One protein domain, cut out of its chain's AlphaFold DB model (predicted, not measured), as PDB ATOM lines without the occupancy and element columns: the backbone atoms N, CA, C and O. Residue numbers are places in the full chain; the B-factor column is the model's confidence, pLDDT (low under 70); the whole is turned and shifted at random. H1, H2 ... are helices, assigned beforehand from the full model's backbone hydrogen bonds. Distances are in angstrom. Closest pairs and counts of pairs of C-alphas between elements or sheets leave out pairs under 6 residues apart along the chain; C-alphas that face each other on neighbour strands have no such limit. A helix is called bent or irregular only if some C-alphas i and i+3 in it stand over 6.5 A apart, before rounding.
ATOM      1  N   TYR A 223     -15.928  -5.257 -56.485       88.50
ATOM      2  CA  TYR A 223     -16.811  -6.153 -55.727       88.50
ATOM      3  C   TYR A 223     -16.699  -5.932 -54.220       88.50
ATOM      4  O   TYR A 223     -15.655  -5.499 -53.721       88.50
ATOM      5  N   TYR A 224     -17.781  -6.230 -53.502       88.81
ATOM      6  CA  TYR A 224     -17.749  -6.325 -52.048       88.81
ATOM      7  C   TYR A 224     -17.192  -7.687 -51.640       88.81
ATOM      8  O   TYR A 224     -17.665  -8.720 -52.110       88.81
ATOM      9  N   THR A 225     -16.191  -7.717 -50.768       88.75
ATOM     10  CA  THR A 225     -15.707  -8.988 -50.210       88.75
ATOM     11  C   THR A 225     -16.701  -9.540 -49.180       88.75
ATOM     12  O   THR A 225     -17.489  -8.770 -48.623       88.75
ATOM     13  N   PRO A 226     -16.646 -10.844 -48.844       87.56
ATOM     14  CA  PRO A 226     -17.464 -11.402 -47.766       87.56
ATOM     15  C   PRO A 226     -17.301 -10.648 -46.442       87.56
ATOM     16  O   PRO A 226     -18.281 -10.397 -45.749       87.56
ATOM     17  N   LEU A 227     -16.078 -10.198 -46.137       85.56
ATOM     18  CA  LEU A 227     -15.799  -9.377 -44.959       85.56
ATOM     19  C   LEU A 227     -16.474  -7.999 -45.036       85.56
ATOM     20  O   LEU A 227     -17.024  -7.537 -44.042       85.56
ATOM     21  N   GLN A 228     -16.473  -7.355 -46.208       87.00
ATOM     22  CA  GLN A 228     -17.165  -6.076 -46.408       87.00
ATOM     23  C   GLN A 228     -18.686  -6.238 -46.280       87.00
ATOM     24  O   GLN A 228     -19.337  -5.382 -45.693       87.00
ATOM     25  N   ILE A 229     -19.251  -7.352 -46.751       88.00
ATOM     26  CA  ILE A 229     -20.679  -7.670 -46.591       88.00
ATOM     27  C   ILE A 229     -21.024  -7.915 -45.117       88.00
ATOM     28  O   ILE A 229     -22.030  -7.392 -44.631       88.00
ATOM     29  N   ALA A 230     -20.180  -8.646 -44.382       83.50
ATOM     30  CA  ALA A 230     -20.321  -8.826 -42.936       83.50
ATOM     31  C   ALA A 230     -20.291  -7.471 -42.206       83.50
ATOM     32  O   ALA A 230     -21.180  -7.173 -41.412       83.50
ATOM     33  N   PHE A 231     -19.317  -6.619 -42.535       88.25
ATOM     34  CA  PHE A 231     -19.184  -5.278 -41.963       88.25
ATOM     35  C   PHE A 231     -20.415  -4.406 -42.242       88.25
ATOM     36  O   PHE A 231     -20.987  -3.815 -41.329       88.25
ATOM     37  N   MET A 232     -20.880  -4.377 -43.492       88.31
ATOM     38  CA  MET A 232     -22.090  -3.652 -43.879       88.31
ATOM     39  C   MET A 232     -23.325  -4.164 -43.135       88.31
ATOM     40  O   MET A 232     -24.167  -3.366 -42.737       88.31
ATOM     41  N   THR A 233     -23.412  -5.472 -42.894       88.38
ATOM     42  CA  THR A 233     -24.508  -6.074 -42.124       88.38
ATOM     43  C   THR A 233     -24.468  -5.661 -40.655       88.38
ATOM     44  O   THR A 233     -25.507  -5.342 -40.079       88.38
ATOM     45  N   LEU A 234     -23.271  -5.632 -40.066       86.94
ATOM     46  CA  LEU A 234     -23.060  -5.283 -38.663       86.94
ATOM     47  C   LEU A 234     -23.452  -3.830 -38.364       86.94
ATOM     48  O   LEU A 234     -24.106  -3.572 -37.358       86.94
ATOM     49  N   PHE A 235     -23.070  -2.893 -39.238       80.38
ATOM     50  CA  PHE A 235     -23.253  -1.454 -39.005       80.38
ATOM     51  C   PHE A 235     -24.460  -0.840 -39.731       80.38
ATOM     52  O   PHE A 235     -24.944   0.207 -39.316       80.38
ATOM     53  N   GLY A 236     -24.953  -1.467 -40.803       70.25
ATOM     54  CA  GLY A 236     -26.046  -0.952 -41.639       70.25
ATOM     55  C   GLY A 236     -27.298  -1.816 -41.693       70.25
ATOM     56  O   GLY A 236     -28.230  -1.428 -42.399       70.25
ATOM     57  N   THR A 237     -27.345  -2.930 -40.947       83.69
ATOM     58  CA  THR A 237     -28.380  -3.994 -40.913       83.69
ATOM     59  C   THR A 237     -28.293  -5.053 -42.019       83.69
ATOM     60  O   THR A 237     -27.583  -4.899 -43.013       83.69
ATOM     61  N   LEU A 238     -29.091  -6.125 -41.884       86.81
ATOM     62  CA  LEU A 238     -29.274  -7.167 -42.906       86.81
ATOM     63  C   LEU A 238     -29.587  -6.594 -44.296       86.81
ATOM     64  O   LEU A 238     -29.102  -7.136 -45.287       86.81
ATOM     65  N   ALA A 239     -30.306  -5.470 -44.394       87.25
ATOM     66  CA  ALA A 239     -30.602  -4.831 -45.676       87.25
ATOM     67  C   ALA A 239     -29.326  -4.421 -46.434       87.25
ATOM     68  O   ALA A 239     -29.212  -4.674 -47.635       87.25
ATOM     69  N   ALA A 240     -28.335  -3.857 -45.734       88.19
ATOM     70  CA  ALA A 240     -27.048  -3.497 -46.328       88.19
ATOM     71  C   ALA A 240     -26.265  -4.740 -46.781       88.19
ATOM     72  O   ALA A 240     -25.680  -4.742 -47.866       88.19
ATOM     73  N   GLY A 241     -26.302  -5.818 -45.992       88.38
ATOM     74  CA  GLY A 241     -25.702  -7.108 -46.342       88.38
ATOM     75  C   GLY A 241     -26.285  -7.717 -47.618       88.38
ATOM     76  O   GLY A 241     -25.550  -8.032 -48.559       88.38
ATOM     77  N   PHE A 242     -27.616  -7.820 -47.689       90.19
ATOM     78  CA  PHE A 242     -28.331  -8.319 -48.868       90.19
ATOM     79  C   PHE A 242     -28.115  -7.432 -50.096       90.19
ATOM     80  O   PHE A 242     -27.943  -7.949 -51.200       90.19
ATOM     81  N   TYR A 243     -28.046  -6.111 -49.921       90.69
ATOM     82  CA  TYR A 243     -27.704  -5.198 -51.007       90.69
ATOM     83  C   TYR A 243     -26.282  -5.442 -51.537       90.69
ATOM     84  O   TYR A 243     -26.085  -5.533 -52.750       90.69
ATOM     85  N   GLY A 244     -25.294  -5.601 -50.649       87.94
ATOM     86  CA  GLY A 244     -23.916  -5.927 -51.029       87.94
ATOM     87  C   GLY A 244     -23.823  -7.232 -51.829       87.94
ATOM     88  O   GLY A 244     -23.200  -7.262 -52.895       87.94
ATOM     89  N   LEU A 245     -24.524  -8.274 -51.373       89.81
ATOM     90  CA  LEU A 245     -24.662  -9.554 -52.080       89.81
ATOM     91  C   LEU A 245     -25.307  -9.389 -53.461       89.81
ATOM     92  O   LEU A 245     -24.784  -9.902 -54.453       89.81
ATOM     93  N   ALA A 246     -26.422  -8.660 -53.537       89.31
ATOM     94  CA  ALA A 246     -27.155  -8.431 -54.774       89.31
ATOM     95  C   ALA A 246     -26.290  -7.673 -55.794       89.31
ATOM     96  O   ALA A 246     -26.186  -8.080 -56.950       89.31
ATOM     97  N   ILE A 247     -25.597  -6.612 -55.376       89.00
ATOM     98  CA  ILE A 247     -24.712  -5.845 -56.260       89.00
ATOM     99  C   ILE A 247     -23.569  -6.701 -56.806       89.00
ATOM    100  O   ILE A 247     -23.237  -6.566 -57.986       89.00
ATOM    101  N   ASN A 248     -23.005  -7.606 -56.001       88.06
ATOM    102  CA  ASN A 248     -22.031  -8.570 -56.503       88.06
ATOM    103  C   ASN A 248     -22.638  -9.448 -57.605       88.06
ATOM    104  O   ASN A 248     -22.060  -9.523 -58.684       88.06
ATOM    105  N   TYR A 249     -23.829 -10.023 -57.402       85.44
ATOM    106  CA  TYR A 249     -24.502 -10.817 -58.438       85.44
ATOM    107  C   TYR A 249     -24.810 -10.014 -59.703       85.44
ATOM    108  O   TYR A 249     -24.569 -10.500 -60.804       85.44
ATOM    109  N   LYS A 250     -25.267  -8.764 -59.566       85.12
ATOM    110  CA  LYS A 250     -25.513  -7.874 -60.709       85.12
ATOM    111  C   LYS A 250     -24.235  -7.625 -61.515       85.12
ATOM    112  O   LYS A 250     -24.271  -7.695 -62.737       85.12
ATOM    113  N   ARG A 251     -23.115  -7.342 -60.839       82.62
ATOM    114  CA  ARG A 251     -21.808  -7.073 -61.473       82.62
ATOM    115  C   ARG A 251     -21.131  -8.320 -62.033       82.62
ATOM    116  O   ARG A 251     -20.251  -8.195 -62.871       82.62
ATOM    117  N   LEU A 252     -21.515  -9.493 -61.552       77.31
ATOM    118  CA  LEU A 252     -21.099 -10.779 -62.100       77.31
ATOM    119  C   LEU A 252     -22.023 -11.255 -63.243       77.31
ATOM    120  O   LEU A 252     -21.808 -12.327 -63.784       77.31
ATOM    121  N   GLY A 253     -23.063 -10.489 -63.604       76.69
ATOM    122  CA  GLY A 253     -23.990 -10.830 -64.693       76.69
ATOM    123  C   GLY A 253     -25.159 -11.747 -64.300       76.69
ATOM    124  O   GLY A 253     -26.046 -12.003 -65.114       76.69
ATOM    125  N   TYR A 254     -25.248 -12.180 -63.042       76.75
ATOM    126  CA  TYR A 254     -26.260 -13.125 -62.560       76.75
ATOM    127  C   TYR A 254     -27.592 -12.445 -62.208       76.75
ATOM    128  O   TYR A 254     -27.928 -12.248 -61.035       76.75
ATOM    129  N   ARG A 255     -28.396 -12.102 -63.225       75.81
ATOM    130  CA  ARG A 255     -29.688 -11.401 -63.048       75.81
ATOM    131  C   ARG A 255     -30.675 -12.164 -62.158       75.81
ATOM    132  O   ARG A 255     -31.283 -11.561 -61.278       75.81
ATOM    133  N   ALA A 256     -30.810 -13.480 -62.333       76.31
ATOM    134  CA  ALA A 256     -31.734 -14.280 -61.526       76.31
ATOM    135  C   ALA A 256     -31.319 -14.324 -60.045       76.31
ATOM    136  O   ALA A 256     -32.155 -14.129 -59.163       76.31
ATOM    137  N   ALA A 257     -30.027 -14.522 -59.760       78.69
ATOM    138  CA  ALA A 257     -29.503 -14.507 -58.393       78.69
ATOM    139  C   ALA A 257     -29.609 -13.114 -57.755       78.69
ATOM    140  O   ALA A 257     -29.946 -13.005 -56.578       78.69
ATOM    141  N   PHE A 258     -29.403 -12.050 -58.537       86.50
ATOM    142  CA  PHE A 258     -29.647 -10.674 -58.112       86.50
ATOM    143  C   PHE A 258     -31.097 -10.469 -57.648       86.50
ATOM    144  O   PHE A 258     -31.311 -10.053 -56.509       86.50
ATOM    145  N   PHE A 259     -32.085 -10.829 -58.476       84.81
ATOM    146  CA  PHE A 259     -33.500 -10.690 -58.113       84.81
ATOM    147  C   PHE A 259     -33.887 -11.574 -56.924       84.81
ATOM    148  O   PHE A 259     -34.517 -11.085 -55.991       84.81
ATOM    149  N   LYS A 260     -33.447 -12.839 -56.897       87.44
ATOM    150  CA  LYS A 260     -33.686 -13.743 -55.759       87.44
ATOM    151  C   LYS A 260     -33.119 -13.180 -54.455       87.44
ATOM    152  O   LYS A 260     -33.782 -13.251 -53.429       87.44
ATOM    153  N   THR A 261     -31.929 -12.578 -54.498       88.50
ATOM    154  CA  THR A 261     -31.288 -11.974 -53.318       88.50
ATOM    155  C   THR A 261     -32.044 -10.735 -52.836       88.50
ATOM    156  O   THR A 261     -32.202 -10.554 -51.632       88.50
ATOM    157  N   LEU A 262     -32.554  -9.905 -53.754       89.19
ATOM    158  CA  LEU A 262     -33.393  -8.758 -53.393       89.19
ATOM    159  C   LEU A 262     -34.727  -9.189 -52.775       89.19
ATOM    160  O   LEU A 262     -35.107  -8.657 -51.737       89.19
ATOM    161  N   VAL A 263     -35.408 -10.170 -53.374       89.81
ATOM    162  CA  VAL A 263     -36.670 -10.712 -52.844       89.81
ATOM    163  C   VAL A 263     -36.446 -11.363 -51.478       89.81
ATOM    164  O   VAL A 263     -37.189 -11.086 -50.542       89.81
ATOM    165  N   ALA A 264     -35.384 -12.160 -51.328       88.25
ATOM    166  CA  ALA A 264     -35.011 -12.739 -50.041       88.25
ATOM    167  C   ALA A 264     -34.753 -11.647 -48.992       88.25
ATOM    168  O   ALA A 264     -35.286 -11.732 -47.891       88.25
ATOM    169  N   GLY A 265     -34.019 -10.585 -49.341       87.19
ATOM    170  CA  GLY A 265     -33.807  -9.437 -48.460       87.19
ATOM    171  C   GLY A 265     -35.115  -8.745 -48.057       87.19
ATOM    172  O   GLY A 265     -35.309  -8.458 -46.878       87.19
ATOM    173  N   ALA A 266     -36.039  -8.545 -49.000       86.25
ATOM    174  CA  ALA A 266     -37.341  -7.922 -48.750       86.25
ATOM    175  C   ALA A 266     -38.242  -8.734 -47.800       86.25
ATOM    176  O   ALA A 266     -39.110  -8.155 -47.157       86.25
ATOM    177  N   ILE A 267     -38.027 -10.048 -47.683       88.12
ATOM    178  CA  ILE A 267     -38.764 -10.928 -46.763       88.12
ATOM    179  C   ILE A 267     -38.022 -11.065 -45.427       88.12
ATOM    180  O   ILE A 267     -38.607 -10.897 -44.355       88.12
ATOM    181  N   VAL A 268     -36.719 -11.353 -45.483       87.94
ATOM    182  CA  VAL A 268     -35.890 -11.636 -44.305       87.94
ATOM    183  C   VAL A 268     -35.725 -10.396 -43.434       87.94
ATOM    184  O   VAL A 268     -35.779 -10.519 -42.216       87.94
ATOM    185  N   VAL A 269     -35.561  -9.201 -44.016       88.44
ATOM    186  CA  VAL A 269     -35.358  -7.974 -43.231       88.44
ATOM    187  C   VAL A 269     -36.588  -7.653 -42.364       88.44
ATOM    188  O   VAL A 269     -36.419  -7.598 -41.145       88.44
ATOM    189  N   PRO A 270     -37.823  -7.531 -42.895       83.81
ATOM    190  CA  PRO A 270     -39.004  -7.327 -42.052       83.81
ATOM    191  C   PRO A 270     -39.252  -8.478 -41.073       83.81
ATOM    192  O   PRO A 270     -39.548  -8.227 -39.908       83.81
ATOM    193  N   GLY A 271     -39.080  -9.731 -41.515       84.94
ATOM    194  CA  GLY A 271     -39.238 -10.904 -40.649       84.94
ATOM    195  C   GLY A 271     -38.267 -10.892 -39.468       84.94
ATOM    196  O   GLY A 271     -38.655 -11.191 -38.343       84.94
ATOM    197  N   SER A 272     -37.025 -10.468 -39.699       84.62
ATOM    198  CA  SER A 272     -36.007 -10.343 -38.657       84.62
ATOM    199  C   SER A 272     -36.320  -9.233 -37.651       84.62
ATOM    200  O   SER A 272     -36.122  -9.426 -36.455       84.62
ATOM    201  N   ILE A 273     -36.874  -8.106 -38.113       83.12
ATOM    202  CA  ILE A 273     -37.298  -6.998 -37.249       83.12
ATOM    203  C   ILE A 273     -38.498  -7.424 -36.402       83.12
ATOM    204  O   ILE A 273     -38.509  -7.183 -35.201       83.12
ATOM    205  N   LEU A 274     -39.485  -8.099 -36.998       82.12
ATOM    206  CA  LEU A 274     -40.636  -8.639 -36.270       82.12
ATOM    207  C   LEU A 274     -40.220  -9.669 -35.220       82.12
ATOM    208  O   LEU A 274     -40.705  -9.613 -34.093       82.12
ATOM    209  N   LEU A 275     -39.309 -10.581 -35.574       81.81
ATOM    210  CA  LEU A 275     -38.759 -11.556 -34.637       81.81
ATOM    211  C   LEU A 275     -38.059 -10.846 -33.474       81.81
ATOM    212  O   LEU A 275     -38.324 -11.172 -32.323       81.81
ATOM    213  N   PHE A 276     -37.231  -9.842 -33.769       79.69
ATOM    214  CA  PHE A 276     -36.538  -9.048 -32.758       79.69
ATOM    215  C   PHE A 276     -37.511  -8.307 -31.828       79.69
ATOM    216  O   PHE A 276     -37.341  -8.343 -30.616       79.69
ATOM    217  N   LEU A 277     -38.565  -7.692 -32.373       78.81
ATOM    218  CA  LEU A 277     -39.599  -7.005 -31.586       78.81
ATOM    219  C   LEU A 277     -40.464  -7.960 -30.747       78.81
ATOM    220  O   LEU A 277     -41.077  -7.521 -29.778       78.81
ATOM    221  N   SER A 278     -40.545  -9.237 -31.129       78.19
ATOM    222  CA  SER A 278     -41.373 -10.246 -30.451       78.19
ATOM    223  C   SER A 278     -40.623 -11.013 -29.360       78.19
ATOM    224  O   SER A 278     -41.252 -11.729 -28.581       78.19
ATOM    225  N   LEU A 279     -39.291 -10.914 -29.312       76.25
ATOM    226  CA  LEU A 279     -38.490 -11.582 -28.293       76.25
ATOM    227  C   LEU A 279     -38.541 -10.787 -26.976       76.25
ATOM    228  O   LEU A 279     -38.418  -9.562 -26.990       76.25
ATOM    229  N   PRO A 280     -38.725 -11.457 -25.821       71.31
ATOM    230  CA  PRO A 280     -38.622 -10.796 -24.528       71.31
ATOM    231  C   PRO A 280     -37.205 -10.243 -24.381       71.31
ATOM    232  O   PRO A 280     -36.251 -10.953 -24.686       71.31
ATOM    233  N   GLY A 281     -37.075  -8.993 -23.925       70.81
ATOM    234  CA  GLY A 281     -35.794  -8.293 -23.824       70.81
ATOM    235  C   GLY A 281     -34.770  -9.099 -23.024       70.81
ATOM    236  O   GLY A 281     -34.801  -9.103 -21.791       70.81
ATOM    237  N   THR A 282     -33.874  -9.796 -23.716       77.56
ATOM    238  CA  THR A 282     -32.854 -10.661 -23.120       77.56
ATOM    239  C   THR A 282     -31.471 -10.070 -23.371       77.56
ATOM    240  O   THR A 282     -31.250  -9.346 -24.342       77.56
ATOM    241  N   PRO A 283     -30.463 -10.391 -22.541       73.88
ATOM    242  CA  PRO A 283     -29.089  -9.961 -22.806       73.88
ATOM    243  C   PRO A 283     -28.545 -10.445 -24.167       73.88
ATOM    244  O   PRO A 283     -27.595  -9.855 -24.685       73.88
ATOM    245  N   TYR A 284     -29.155 -11.475 -24.766       70.44
ATOM    246  CA  TYR A 284     -28.787 -12.029 -26.071       70.44
ATOM    247  C   TYR A 284     -29.189 -11.145 -27.260       70.44
ATOM    248  O   TYR A 284     -28.602 -11.281 -28.332       70.44
ATOM    249  N   ASP A 285     -30.090 -10.178 -27.073       70.88
ATOM    250  CA  ASP A 285     -30.534  -9.267 -28.138       70.88
ATOM    251  C   ASP A 285     -29.370  -8.433 -28.696       70.88
ATOM    252  O   ASP A 285     -29.315  -8.107 -29.883       70.88
ATOM    253  N   ARG A 286     -28.360  -8.163 -27.858       75.69
ATOM    254  CA  ARG A 286     -27.129  -7.458 -28.250       75.69
ATOM    255  C   ARG A 286     -26.244  -8.271 -29.199       75.69
ATOM    256  O   ARG A 286     -25.416  -7.691 -29.895       75.69
ATOM    257  N   LEU A 287     -26.406  -9.595 -29.237       81.50
ATOM    258  CA  LEU A 287     -25.655 -10.477 -30.132       81.50
ATOM    259  C   LEU A 287     -26.291 -10.571 -31.518       81.50
ATOM    260  O   LEU A 287     -25.618 -10.974 -32.464       81.50
ATOM    261  N   PHE A 288     -27.556 -10.171 -31.668       82.00
ATOM    262  CA  PHE A 288     -28.293 -10.300 -32.920       82.00
ATOM    263  C   PHE A 288     -27.588  -9.652 -34.134       82.00
ATOM    264  O   PHE A 288     -27.472 -10.321 -35.168       82.00
ATOM    265  N   PRO A 289     -27.031  -8.423 -34.048       81.31
ATOM    266  CA  PRO A 289     -26.286  -7.825 -35.160       81.31
ATOM    267  C   PRO A 289     -25.006  -8.595 -35.502       81.31
ATOM    268  O   PRO A 289     -24.667  -8.746 -36.674       81.31
ATOM    269  N   VAL A 290     -24.317  -9.125 -34.485       84.44
ATOM    270  CA  VAL A 290     -23.075  -9.897 -34.649       84.44
ATOM    271  C   VAL A 290     -23.362 -11.233 -35.328       84.44
ATOM    272  O   VAL A 290     -22.709 -11.574 -36.314       84.44
ATOM    273  N   VAL A 291     -24.377 -11.962 -34.860       84.75
ATOM    274  CA  VAL A 291     -24.810 -13.231 -35.460       84.75
ATOM    275  C   VAL A 291     -25.281 -13.007 -36.896       84.75
ATOM    276  O   VAL A 291     -24.857 -13.726 -37.798       84.75
ATOM    277  N   SER A 292     -26.074 -11.963 -37.139       84.81
ATOM    278  CA  SER A 292     -26.532 -11.592 -38.484       84.81
ATOM    279  C   SER A 292     -25.369 -11.275 -39.423       84.81
ATOM    280  O   SER A 292     -25.363 -11.726 -40.569       84.81
ATOM    281  N   ALA A 293     -24.360 -10.544 -38.941       85.88
ATOM    282  CA  ALA A 293     -23.164 -10.218 -39.708       85.88
ATOM    283  C   ALA A 293     -22.334 -11.458 -40.048       85.88
ATOM    284  O   ALA A 293     -21.923 -11.612 -41.201       85.88
ATOM    285  N   ILE A 294     -22.133 -12.362 -39.086       87.19
ATOM    286  CA  ILE A 294     -21.445 -13.639 -39.314       87.19
ATOM    287  C   ILE A 294     -22.218 -14.463 -40.345       87.19
ATOM    288  O   ILE A 294     -21.627 -14.905 -41.325       87.19
ATOM    289  N   CYS A 295     -23.535 -14.610 -40.188       87.44
ATOM    290  CA  CYS A 295     -24.371 -15.352 -41.127       87.44
ATOM    291  C   CYS A 295     -24.313 -14.759 -42.541       87.44
ATOM    292  O   CYS A 295     -24.098 -15.503 -43.494       87.44
ATOM    293  N   ALA A 296     -24.437 -13.439 -42.695       85.75
ATOM    294  CA  ALA A 296     -24.362 -12.777 -43.998       85.75
ATOM    295  C   ALA A 296     -22.964 -12.890 -44.633       85.75
ATOM    296  O   ALA A 296     -22.848 -13.146 -45.834       85.75
ATOM    297  N   GLY A 297     -21.900 -12.754 -43.836       82.44
ATOM    298  CA  GLY A 297     -20.520 -12.948 -44.282       82.44
ATOM    299  C   GLY A 297     -20.242 -14.393 -44.704       82.44
ATOM    300  O   GLY A 297     -19.660 -14.622 -45.765       82.44
ATOM    301  N   CYS A 298     -20.714 -15.372 -43.930       87.38
ATOM    302  CA  CYS A 298     -20.643 -16.793 -44.268       87.38
ATOM    303  C   CYS A 298     -21.453 -17.108 -45.525       87.38
ATOM    304  O   CYS A 298     -20.955 -17.808 -46.398       87.38
ATOM    305  N   LEU A 299     -22.654 -16.546 -45.666       86.69
ATOM    306  CA  LEU A 299     -23.480 -16.705 -46.859       86.69
ATOM    307  C   LEU A 299     -22.766 -16.144 -48.097       86.69
ATOM    308  O   LEU A 299     -22.709 -16.809 -49.128       86.69
ATOM    309  N   ALA A 300     -22.150 -14.965 -47.986       86.25
ATOM    310  CA  ALA A 300     -21.326 -14.393 -49.047       86.25
ATOM    311  C   ALA A 300     -20.104 -15.263 -49.365       86.25
ATOM    312  O   ALA A 300     -19.776 -15.464 -50.531       86.25
ATOM    313  N   ALA A 301     -19.437 -15.812 -48.351       83.38
ATOM    314  CA  ALA A 301     -18.306 -16.704 -48.555       83.38
ATOM    315  C   ALA A 301     -18.744 -18.012 -49.231       83.38
ATOM    316  O   ALA A 301     -18.184 -18.387 -50.247       83.38
ATOM    317  N   VAL A 302     -19.774 -18.695 -48.747       85.25
ATOM    318  CA  VAL A 302     -20.211 -19.972 -49.327       85.25
ATOM    319  C   VAL A 302     -20.749 -19.774 -50.742       85.25
ATOM    320  O   VAL A 302     -20.361 -20.499 -51.654       85.25
ATOM    321  N   LEU A 303     -21.594 -18.763 -50.953       82.62
ATOM    322  CA  LEU A 303     -22.261 -18.576 -52.239       82.62
ATOM    323  C   LEU A 303     -21.411 -17.822 -53.267       82.62
ATOM    324  O   LEU A 303     -21.617 -18.004 -54.463       82.62
ATOM    325  N   GLN A 304     -20.482 -16.956 -52.856       85.38
ATOM    326  CA  GLN A 304     -19.747 -16.091 -53.788       85.38
ATOM    327  C   GLN A 304     -18.223 -16.287 -53.767       85.38
ATOM    328  O   GLN A 304     -17.567 -15.700 -54.619       85.38
ATOM    329  N   LYS A 305     -17.623 -17.105 -52.881       78.62
ATOM    330  CA  LYS A 305     -16.147 -17.235 -52.773       78.62
ATOM    331  C   LYS A 305     -15.469 -17.664 -54.067       78.62
ATOM    332  O   LYS A 305     -14.497 -17.023 -54.445       78.62
ATOM    333  N   ALA A 306     -15.971 -18.696 -54.745       71.12
ATOM    334  CA  ALA A 306     -15.383 -19.147 -56.011       71.12
ATOM    335  C   ALA A 306     -15.472 -18.048 -57.086       71.12
ATOM    336  O   ALA A 306     -14.478 -17.688 -57.708       71.12
ATOM    337  N   ARG A 307     -16.648 -17.422 -57.212       78.38
ATOM    338  CA  ARG A 307     -16.937 -16.376 -58.207       78.38
ATOM    339  C   ARG A 307     -16.134 -15.092 -57.968       78.38
ATOM    340  O   ARG A 307     -15.553 -14.539 -58.894       78.38
ATOM    341  N   LEU A 308     -16.071 -14.628 -56.719       76.50
ATOM    342  CA  LEU A 308     -15.278 -13.465 -56.319       76.50
ATOM    343  C   LEU A 308     -13.780 -13.749 -56.421       76.50
ATOM    344  O   LEU A 308     -13.037 -12.860 -56.816       76.50
ATOM    345  N   GLY A 309     -13.339 -14.968 -56.092       69.81
ATOM    346  CA  GLY A 309     -11.957 -15.407 -56.280       69.81
ATOM    347  C   GLY A 309     -11.531 -15.286 -57.741       69.81
ATOM    348  O   GLY A 309     -10.550 -14.608 -58.029       69.81
ATOM    349  N   ASN A 310     -12.333 -15.831 -58.658       69.88
ATOM    350  CA  ASN A 310     -12.088 -15.730 -60.097       69.88
ATOM    351  C   ASN A 310     -12.084 -14.269 -60.573       69.88
ATOM    352  O   ASN A 310     -11.179 -13.864 -61.296       69.88
ATOM    353  N   ALA A 311     -13.025 -13.446 -60.099       68.31
ATOM    354  CA  ALA A 311     -13.072 -12.029 -60.446       68.31
ATOM    355  C   ALA A 311     -11.844 -11.243 -59.936       68.31
ATOM    356  O   ALA A 311     -11.281 -10.438 -60.675       68.31
ATOM    357  N   PHE A 312     -11.399 -11.469 -58.693       72.38
ATOM    358  CA  PHE A 312     -10.197 -10.821 -58.150       72.38
ATOM    359  C   PHE A 312      -8.921 -11.286 -58.859       72.38
ATOM    360  O   PHE A 312      -8.042 -10.465 -59.110       72.38
ATOM    361  N   ASN A 313      -8.845 -12.566 -59.228       68.19
ATOM    362  CA  ASN A 313      -7.740 -13.106 -60.020       68.19
ATOM    363  C   ASN A 313      -7.720 -12.518 -61.444       68.19
ATOM    364  O   ASN A 313      -6.645 -12.286 -61.985       68.19
ATOM    365  N   ALA A 314      -8.886 -12.179 -62.003       64.50
ATOM    366  CA  ALA A 314      -9.042 -11.465 -63.274       64.50
ATOM    367  C   ALA A 314      -8.812  -9.937 -63.172       64.50
ATOM    368  O   ALA A 314      -9.158  -9.185 -64.080       64.50
ATOM    369  N   GLY A 315      -8.250  -9.443 -62.062       71.75
ATOM    370  CA  GLY A 315      -7.887  -8.031 -61.899       71.75
ATOM    371  C   GLY A 315      -9.005  -7.121 -61.379       71.75
ATOM    372  O   GLY A 315      -8.838  -5.895 -61.343       71.75
ATOM    373  N   ALA A 316     -10.134  -7.678 -60.926       76.62
ATOM    374  CA  ALA A 316     -11.160  -6.891 -60.255       76.62
ATOM    375  C   ALA A 316     -10.629  -6.256 -58.961       76.62
ATOM    376  O   ALA A 316      -9.777  -6.802 -58.258       76.62
ATOM    377  N   LYS A 317     -11.165  -5.087 -58.605       83.06
ATOM    378  CA  LYS A 317     -10.746  -4.347 -57.407       83.06
ATOM    379  C   LYS A 317     -11.766  -4.495 -56.283       83.06
ATOM    380  O   LYS A 317     -12.940  -4.794 -56.489       83.06
ATOM    381  N   ARG A 318     -11.332  -4.287 -55.043       85.19
ATOM    382  CA  ARG A 318     -12.252  -4.253 -53.896       85.19
ATOM    383  C   ARG A 318     -13.029  -2.940 -53.891       85.19
ATOM    384  O   ARG A 318     -12.518  -1.905 -54.327       85.19
ATOM    385  N   GLN A 319     -14.259  -2.972 -53.389       86.19
ATOM    386  CA  GLN A 319     -15.017  -1.749 -53.151       86.19
ATOM    387  C   GLN A 319     -14.359  -0.876 -52.081       86.19
ATOM    388  O   GLN A 319     -13.721  -1.381 -51.152       86.19
ATOM    389  N   THR A 320     -14.511   0.440 -52.223       86.38
ATOM    390  CA  THR A 320     -13.918   1.409 -51.295       86.38
ATOM    391  C   THR A 320     -14.702   1.463 -49.988       86.38
ATOM    392  O   THR A 320     -15.891   1.144 -49.938       86.38
ATOM    393  N   VAL A 321     -14.037   1.907 -48.920       81.19
ATOM    394  CA  VAL A 321     -14.676   2.127 -47.613       81.19
ATOM    395  C   VAL A 321     -15.812   3.148 -47.730       81.19
ATOM    396  O   VAL A 321     -16.891   2.920 -47.196       81.19
ATOM    397  N   LEU A 322     -15.622   4.209 -48.525       80.25
ATOM    398  CA  LEU A 322     -16.655   5.216 -48.783       80.25
ATOM    399  C   LEU A 322     -17.950   4.600 -49.345       80.25
ATOM    400  O   LEU A 322     -19.039   4.962 -48.913       80.25
ATOM    401  N   SER A 323     -17.836   3.627 -50.256       82.88
ATOM    402  CA  SER A 323     -19.000   2.926 -50.813       82.88
ATOM    403  C   SER A 323     -19.766   2.141 -49.744       82.88
ATOM    404  O   SER A 323     -20.990   2.097 -49.780       82.88
ATOM    405  N   GLN A 324     -19.066   1.541 -48.777       81.69
ATOM    406  CA  GLN A 324     -19.708   0.814 -47.676       81.69
ATOM    407  C   GLN A 324     -20.452   1.774 -46.747       81.69
ATOM    408  O   GLN A 324     -21.603   1.514 -46.410       81.69
ATOM    409  N   VAL A 325     -19.828   2.902 -46.390       83.50
ATOM    410  CA  VAL A 325     -20.438   3.937 -45.539       83.50
ATOM    411  C   VAL A 325     -21.701   4.507 -46.187       83.50
ATOM    412  O   VAL A 325     -22.720   4.641 -45.516       83.50
ATOM    413  N   LEU A 326     -21.671   4.774 -47.497       87.12
ATOM    414  CA  LEU A 326     -22.846   5.253 -48.229       87.12
ATOM    415  C   LEU A 326     -23.990   4.234 -48.225       87.12
ATOM    416  O   LEU A 326     -25.137   4.609 -47.989       87.12
ATOM    417  N   VAL A 327     -23.693   2.950 -48.453       87.19
ATOM    418  CA  VAL A 327     -24.729   1.908 -48.416       87.19
ATOM    419  C   VAL A 327     -25.306   1.750 -47.011       87.19
ATOM    420  O   VAL A 327     -26.519   1.629 -46.889       87.19
ATOM    421  N   ILE A 328     -24.470   1.796 -45.971       87.25
ATOM    422  CA  ILE A 328     -24.905   1.757 -44.567       87.25
ATOM    423  C   ILE A 328     -25.825   2.946 -44.251       87.25
ATOM    424  O   ILE A 328     -26.897   2.767 -43.683       87.25
ATOM    425  N   GLY A 329     -25.442   4.164 -44.647       85.19
ATOM    426  CA  GLY A 329     -26.270   5.351 -44.430       85.19
ATOM    427  C   GLY A 329     -27.622   5.256 -45.141       85.19
ATOM    428  O   GLY A 329     -28.664   5.524 -44.542       85.19
ATOM    429  N   LEU A 330     -27.622   4.808 -46.400       87.44
ATOM    430  CA  LEU A 330     -28.844   4.646 -47.189       87.44
ATOM    431  C   LEU A 330     -29.752   3.540 -46.632       87.44
ATOM    432  O   LEU A 330     -30.968   3.717 -46.587       87.44
ATOM    433  N   SER A 331     -29.189   2.407 -46.201       87.19
ATOM    434  CA  SER A 331     -29.974   1.302 -45.642       87.19
ATOM    435  C   SER A 331     -30.646   1.692 -44.327       87.19
ATOM    436  O   SER A 331     -31.809   1.352 -44.122       87.19
ATOM    437  N   LEU A 332     -29.955   2.448 -43.470       85.12
ATOM    438  CA  LEU A 332     -30.525   2.972 -42.231       85.12
ATOM    439  C   LEU A 332     -31.669   3.955 -42.510       85.12
ATOM    440  O   LEU A 332     -32.727   3.839 -41.896       85.12
ATOM    441  N   LEU A 333     -31.504   4.863 -43.480       88.19
ATOM    442  CA  LEU A 333     -32.566   5.788 -43.895       88.19
ATOM    443  C   LEU A 333     -33.799   5.056 -44.444       88.19
ATOM    444  O   LEU A 333     -34.923   5.407 -44.092       88.19
ATOM    445  N   LEU A 334     -33.598   4.022 -45.266       83.44
ATOM    446  CA  LEU A 334     -34.688   3.207 -45.820       83.44
ATOM    447  C   LEU A 334     -35.440   2.407 -44.750       83.44
ATOM    448  O   LEU A 334     -36.614   2.089 -44.935       83.44
ATOM    449  N   LEU A 335     -34.787   2.090 -43.635       83.19
ATOM    450  CA  LEU A 335     -35.392   1.340 -42.539       83.19
ATOM    451  C   LEU A 335     -36.263   2.187 -41.616       83.19
ATOM    452  O   LEU A 335     -37.184   1.638 -41.019       83.19
ATOM    453  N   LEU A 336     -36.033   3.499 -41.521       85.19
ATOM    454  CA  LEU A 336     -36.838   4.402 -40.689       85.19
ATOM    455  C   LEU A 336     -38.354   4.316 -40.964       85.19
ATOM    456  O   LEU A 336     -39.103   4.109 -40.006       85.19
ATOM    457  N   PRO A 337     -38.847   4.417 -42.217       84.06
ATOM    458  CA  PRO A 337     -40.281   4.306 -42.488       84.06
ATOM    459  C   PRO A 337     -40.827   2.902 -42.201       84.06
ATOM    460  O   PRO A 337     -41.935   2.774 -41.686       84.06
ATOM    461  N   LEU A 338     -40.049   1.848 -42.476       81.69
ATOM    462  CA  LEU A 338     -40.449   0.473 -42.165       81.69
ATOM    463  C   LEU A 338     -40.610   0.281 -40.650       81.69
ATOM    464  O   LEU A 338     -41.597  -0.294 -40.196       81.69
ATOM    465  N   LEU A 339     -39.660   0.803 -39.872       81.12
ATOM    466  CA  LEU A 339     -39.697   0.762 -38.416       81.12
ATOM    467  C   LEU A 339     -40.907   1.537 -37.878       81.12
ATOM    468  O   LEU A 339     -41.612   1.028 -37.016       81.12
ATOM    469  N   ALA A 340     -41.189   2.724 -38.427       84.06
ATOM    470  CA  ALA A 340     -42.344   3.531 -38.038       84.06
ATOM    471  C   ALA A 340     -43.675   2.792 -38.268       84.06
ATOM    472  O   ALA A 340     -44.524   2.766 -37.378       84.06
ATOM    473  N   VAL A 341     -43.836   2.137 -39.424       84.56
ATOM    474  CA  VAL A 341     -45.026   1.324 -39.732       84.56
ATOM    475  C   VAL A 341     -45.142   0.130 -38.783       84.56
ATOM    476  O   VAL A 341     -46.214  -0.122 -38.239       84.56
ATOM    477  N   LEU A 342     -44.046  -0.596 -38.549       80.06
ATOM    478  CA  LEU A 342     -44.047  -1.778 -37.683       80.06
ATOM    479  C   LEU A 342     -44.344  -1.427 -36.220       80.06
ATOM    480  O   LEU A 342     -45.111  -2.135 -35.570       80.06
ATOM    481  N   VAL A 343     -43.793  -0.318 -35.720       80.06
ATOM    482  CA  VAL A 343     -44.100   0.195 -34.380       80.06
ATOM    483  C   VAL A 343     -45.573   0.587 -34.283       80.06
ATOM    484  O   VAL A 343     -46.233   0.139 -33.351       80.06
ATOM    485  N   ALA A 344     -46.115   1.320 -35.263       82.88
ATOM    486  CA  ALA A 344     -47.528   1.710 -35.279       82.88
ATOM    487  C   ALA A 344     -48.486   0.499 -35.282       82.88
ATOM    488  O   ALA A 344     -49.517   0.508 -34.608       82.88
ATOM    489  N   ILE A 345     -48.139  -0.570 -36.007       81.00
ATOM    490  CA  ILE A 345     -48.904  -1.827 -36.004       81.00
ATOM    491  C   ILE A 345     -48.846  -2.502 -34.631       81.00
ATOM    492  O   ILE A 345     -49.854  -3.042 -34.177       81.00
ATOM    493  N   ASN A 346     -47.683  -2.495 -33.977       76.31
ATOM    494  CA  ASN A 346     -47.513  -3.145 -32.681       76.31
ATOM    495  C   ASN A 346     -48.224  -2.379 -31.555       76.31
ATOM    496  O   ASN A 346     -48.849  -2.995 -30.699       76.31
ATOM    497  N   THR A 347     -48.202  -1.042 -31.584       76.69
ATOM    498  CA  THR A 347     -48.893  -0.206 -30.588       76.69
ATOM    499  C   THR A 347     -50.414  -0.291 -30.684       76.69
ATOM    500  O   THR A 347     -51.074  -0.139 -29.670       76.69
ATOM    501  N   ASN A 348     -50.981  -0.581 -31.861       72.69
ATOM    502  CA  ASN A 348     -52.429  -0.783 -32.027       72.69
ATOM    503  C   ASN A 348     -52.932  -2.149 -31.517       72.69
ATOM    504  O   ASN A 348     -54.135  -2.400 -31.547       72.69
ATOM    505  N   LYS A 349     -52.030  -3.055 -31.115       59.16
ATOM    506  CA  LYS A 349     -52.378  -4.371 -30.551       59.16
ATOM    507  C   LYS A 349     -52.328  -4.416 -29.020       59.16
ATOM    508  O   LYS A 349     -52.730  -5.436 -28.462       59.16
TER     509      LYS A 349
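Overview. This is residues 223 to 349 of the 350 residues of an uncharacterized protein of Pseudomonas sp. PIC25 (UniProt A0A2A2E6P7). H1, H2 and H4a make a small bundle of helices side by side, with H3 along H2 and H5a crossing H1 and H2. The bent ends H4b and H5b reach toward opposite ends of the long axis, and residues 279 to 284 stick out. The printed part has 127 residues with five named helices, H1 to H5 in order, and no named strand: all helix. It is compact, with a radius of gyration of the C-alphas of 15.5 A, but elongated, spanning 54 by 29 by 25 A.

Along the chain. H1, residues 226 to 236, begins at C-alpha 226 (-17.464, -11.402, -47.766). H2 is residues 238 to 251, 20.0 A long; H3 is 255 to 278, 34.6 A. By its hydrogen bonds H4, 283 to 313, was assigned as one helix, but it is bent, with C-alphas 303 and 306 7.9 A apart: H4a is 283 to 303, 31.4 A and irregular, with C-alphas 286 and 289 7.0 A apart, and H4b is 306 to 313. H5, 321 to 347, assigned likewise, is bent, with C-alphas 334 and 337 6.6 A apart: H5a is 321 to 334, 20.1 A, and H5b 337 to 347, ending at C-alpha 347 (-48.893, -0.206, -30.588).

Arrangement. The hub, H2, touches H3 in a hairpin at 3 degrees, closest C-alphas Ala 246 and Phe 258, 4.7 A. H2 touches H5a with residues 239 to 240 alone, closest C-alphas Ala 240 and Ser 331, 5.7 A. H1 touches H4a, closest C-alphas Ala 230 and Gly 297, 4.3 A. O i to N i+4 pairs are within hydrogen-bond range throughout H1, H2, H4b, H5a and H5b, and in 19 of 20 in H3 and 13 of 17 in H4a.

Size, cuts and confidence. The farthest C-alphas, Ala 314 and Lys 349, are 54.8 A apart. The printed part has no cut and no long link. Residues 309 to 311, 313 to 314 and 349 have pLDDT under 70.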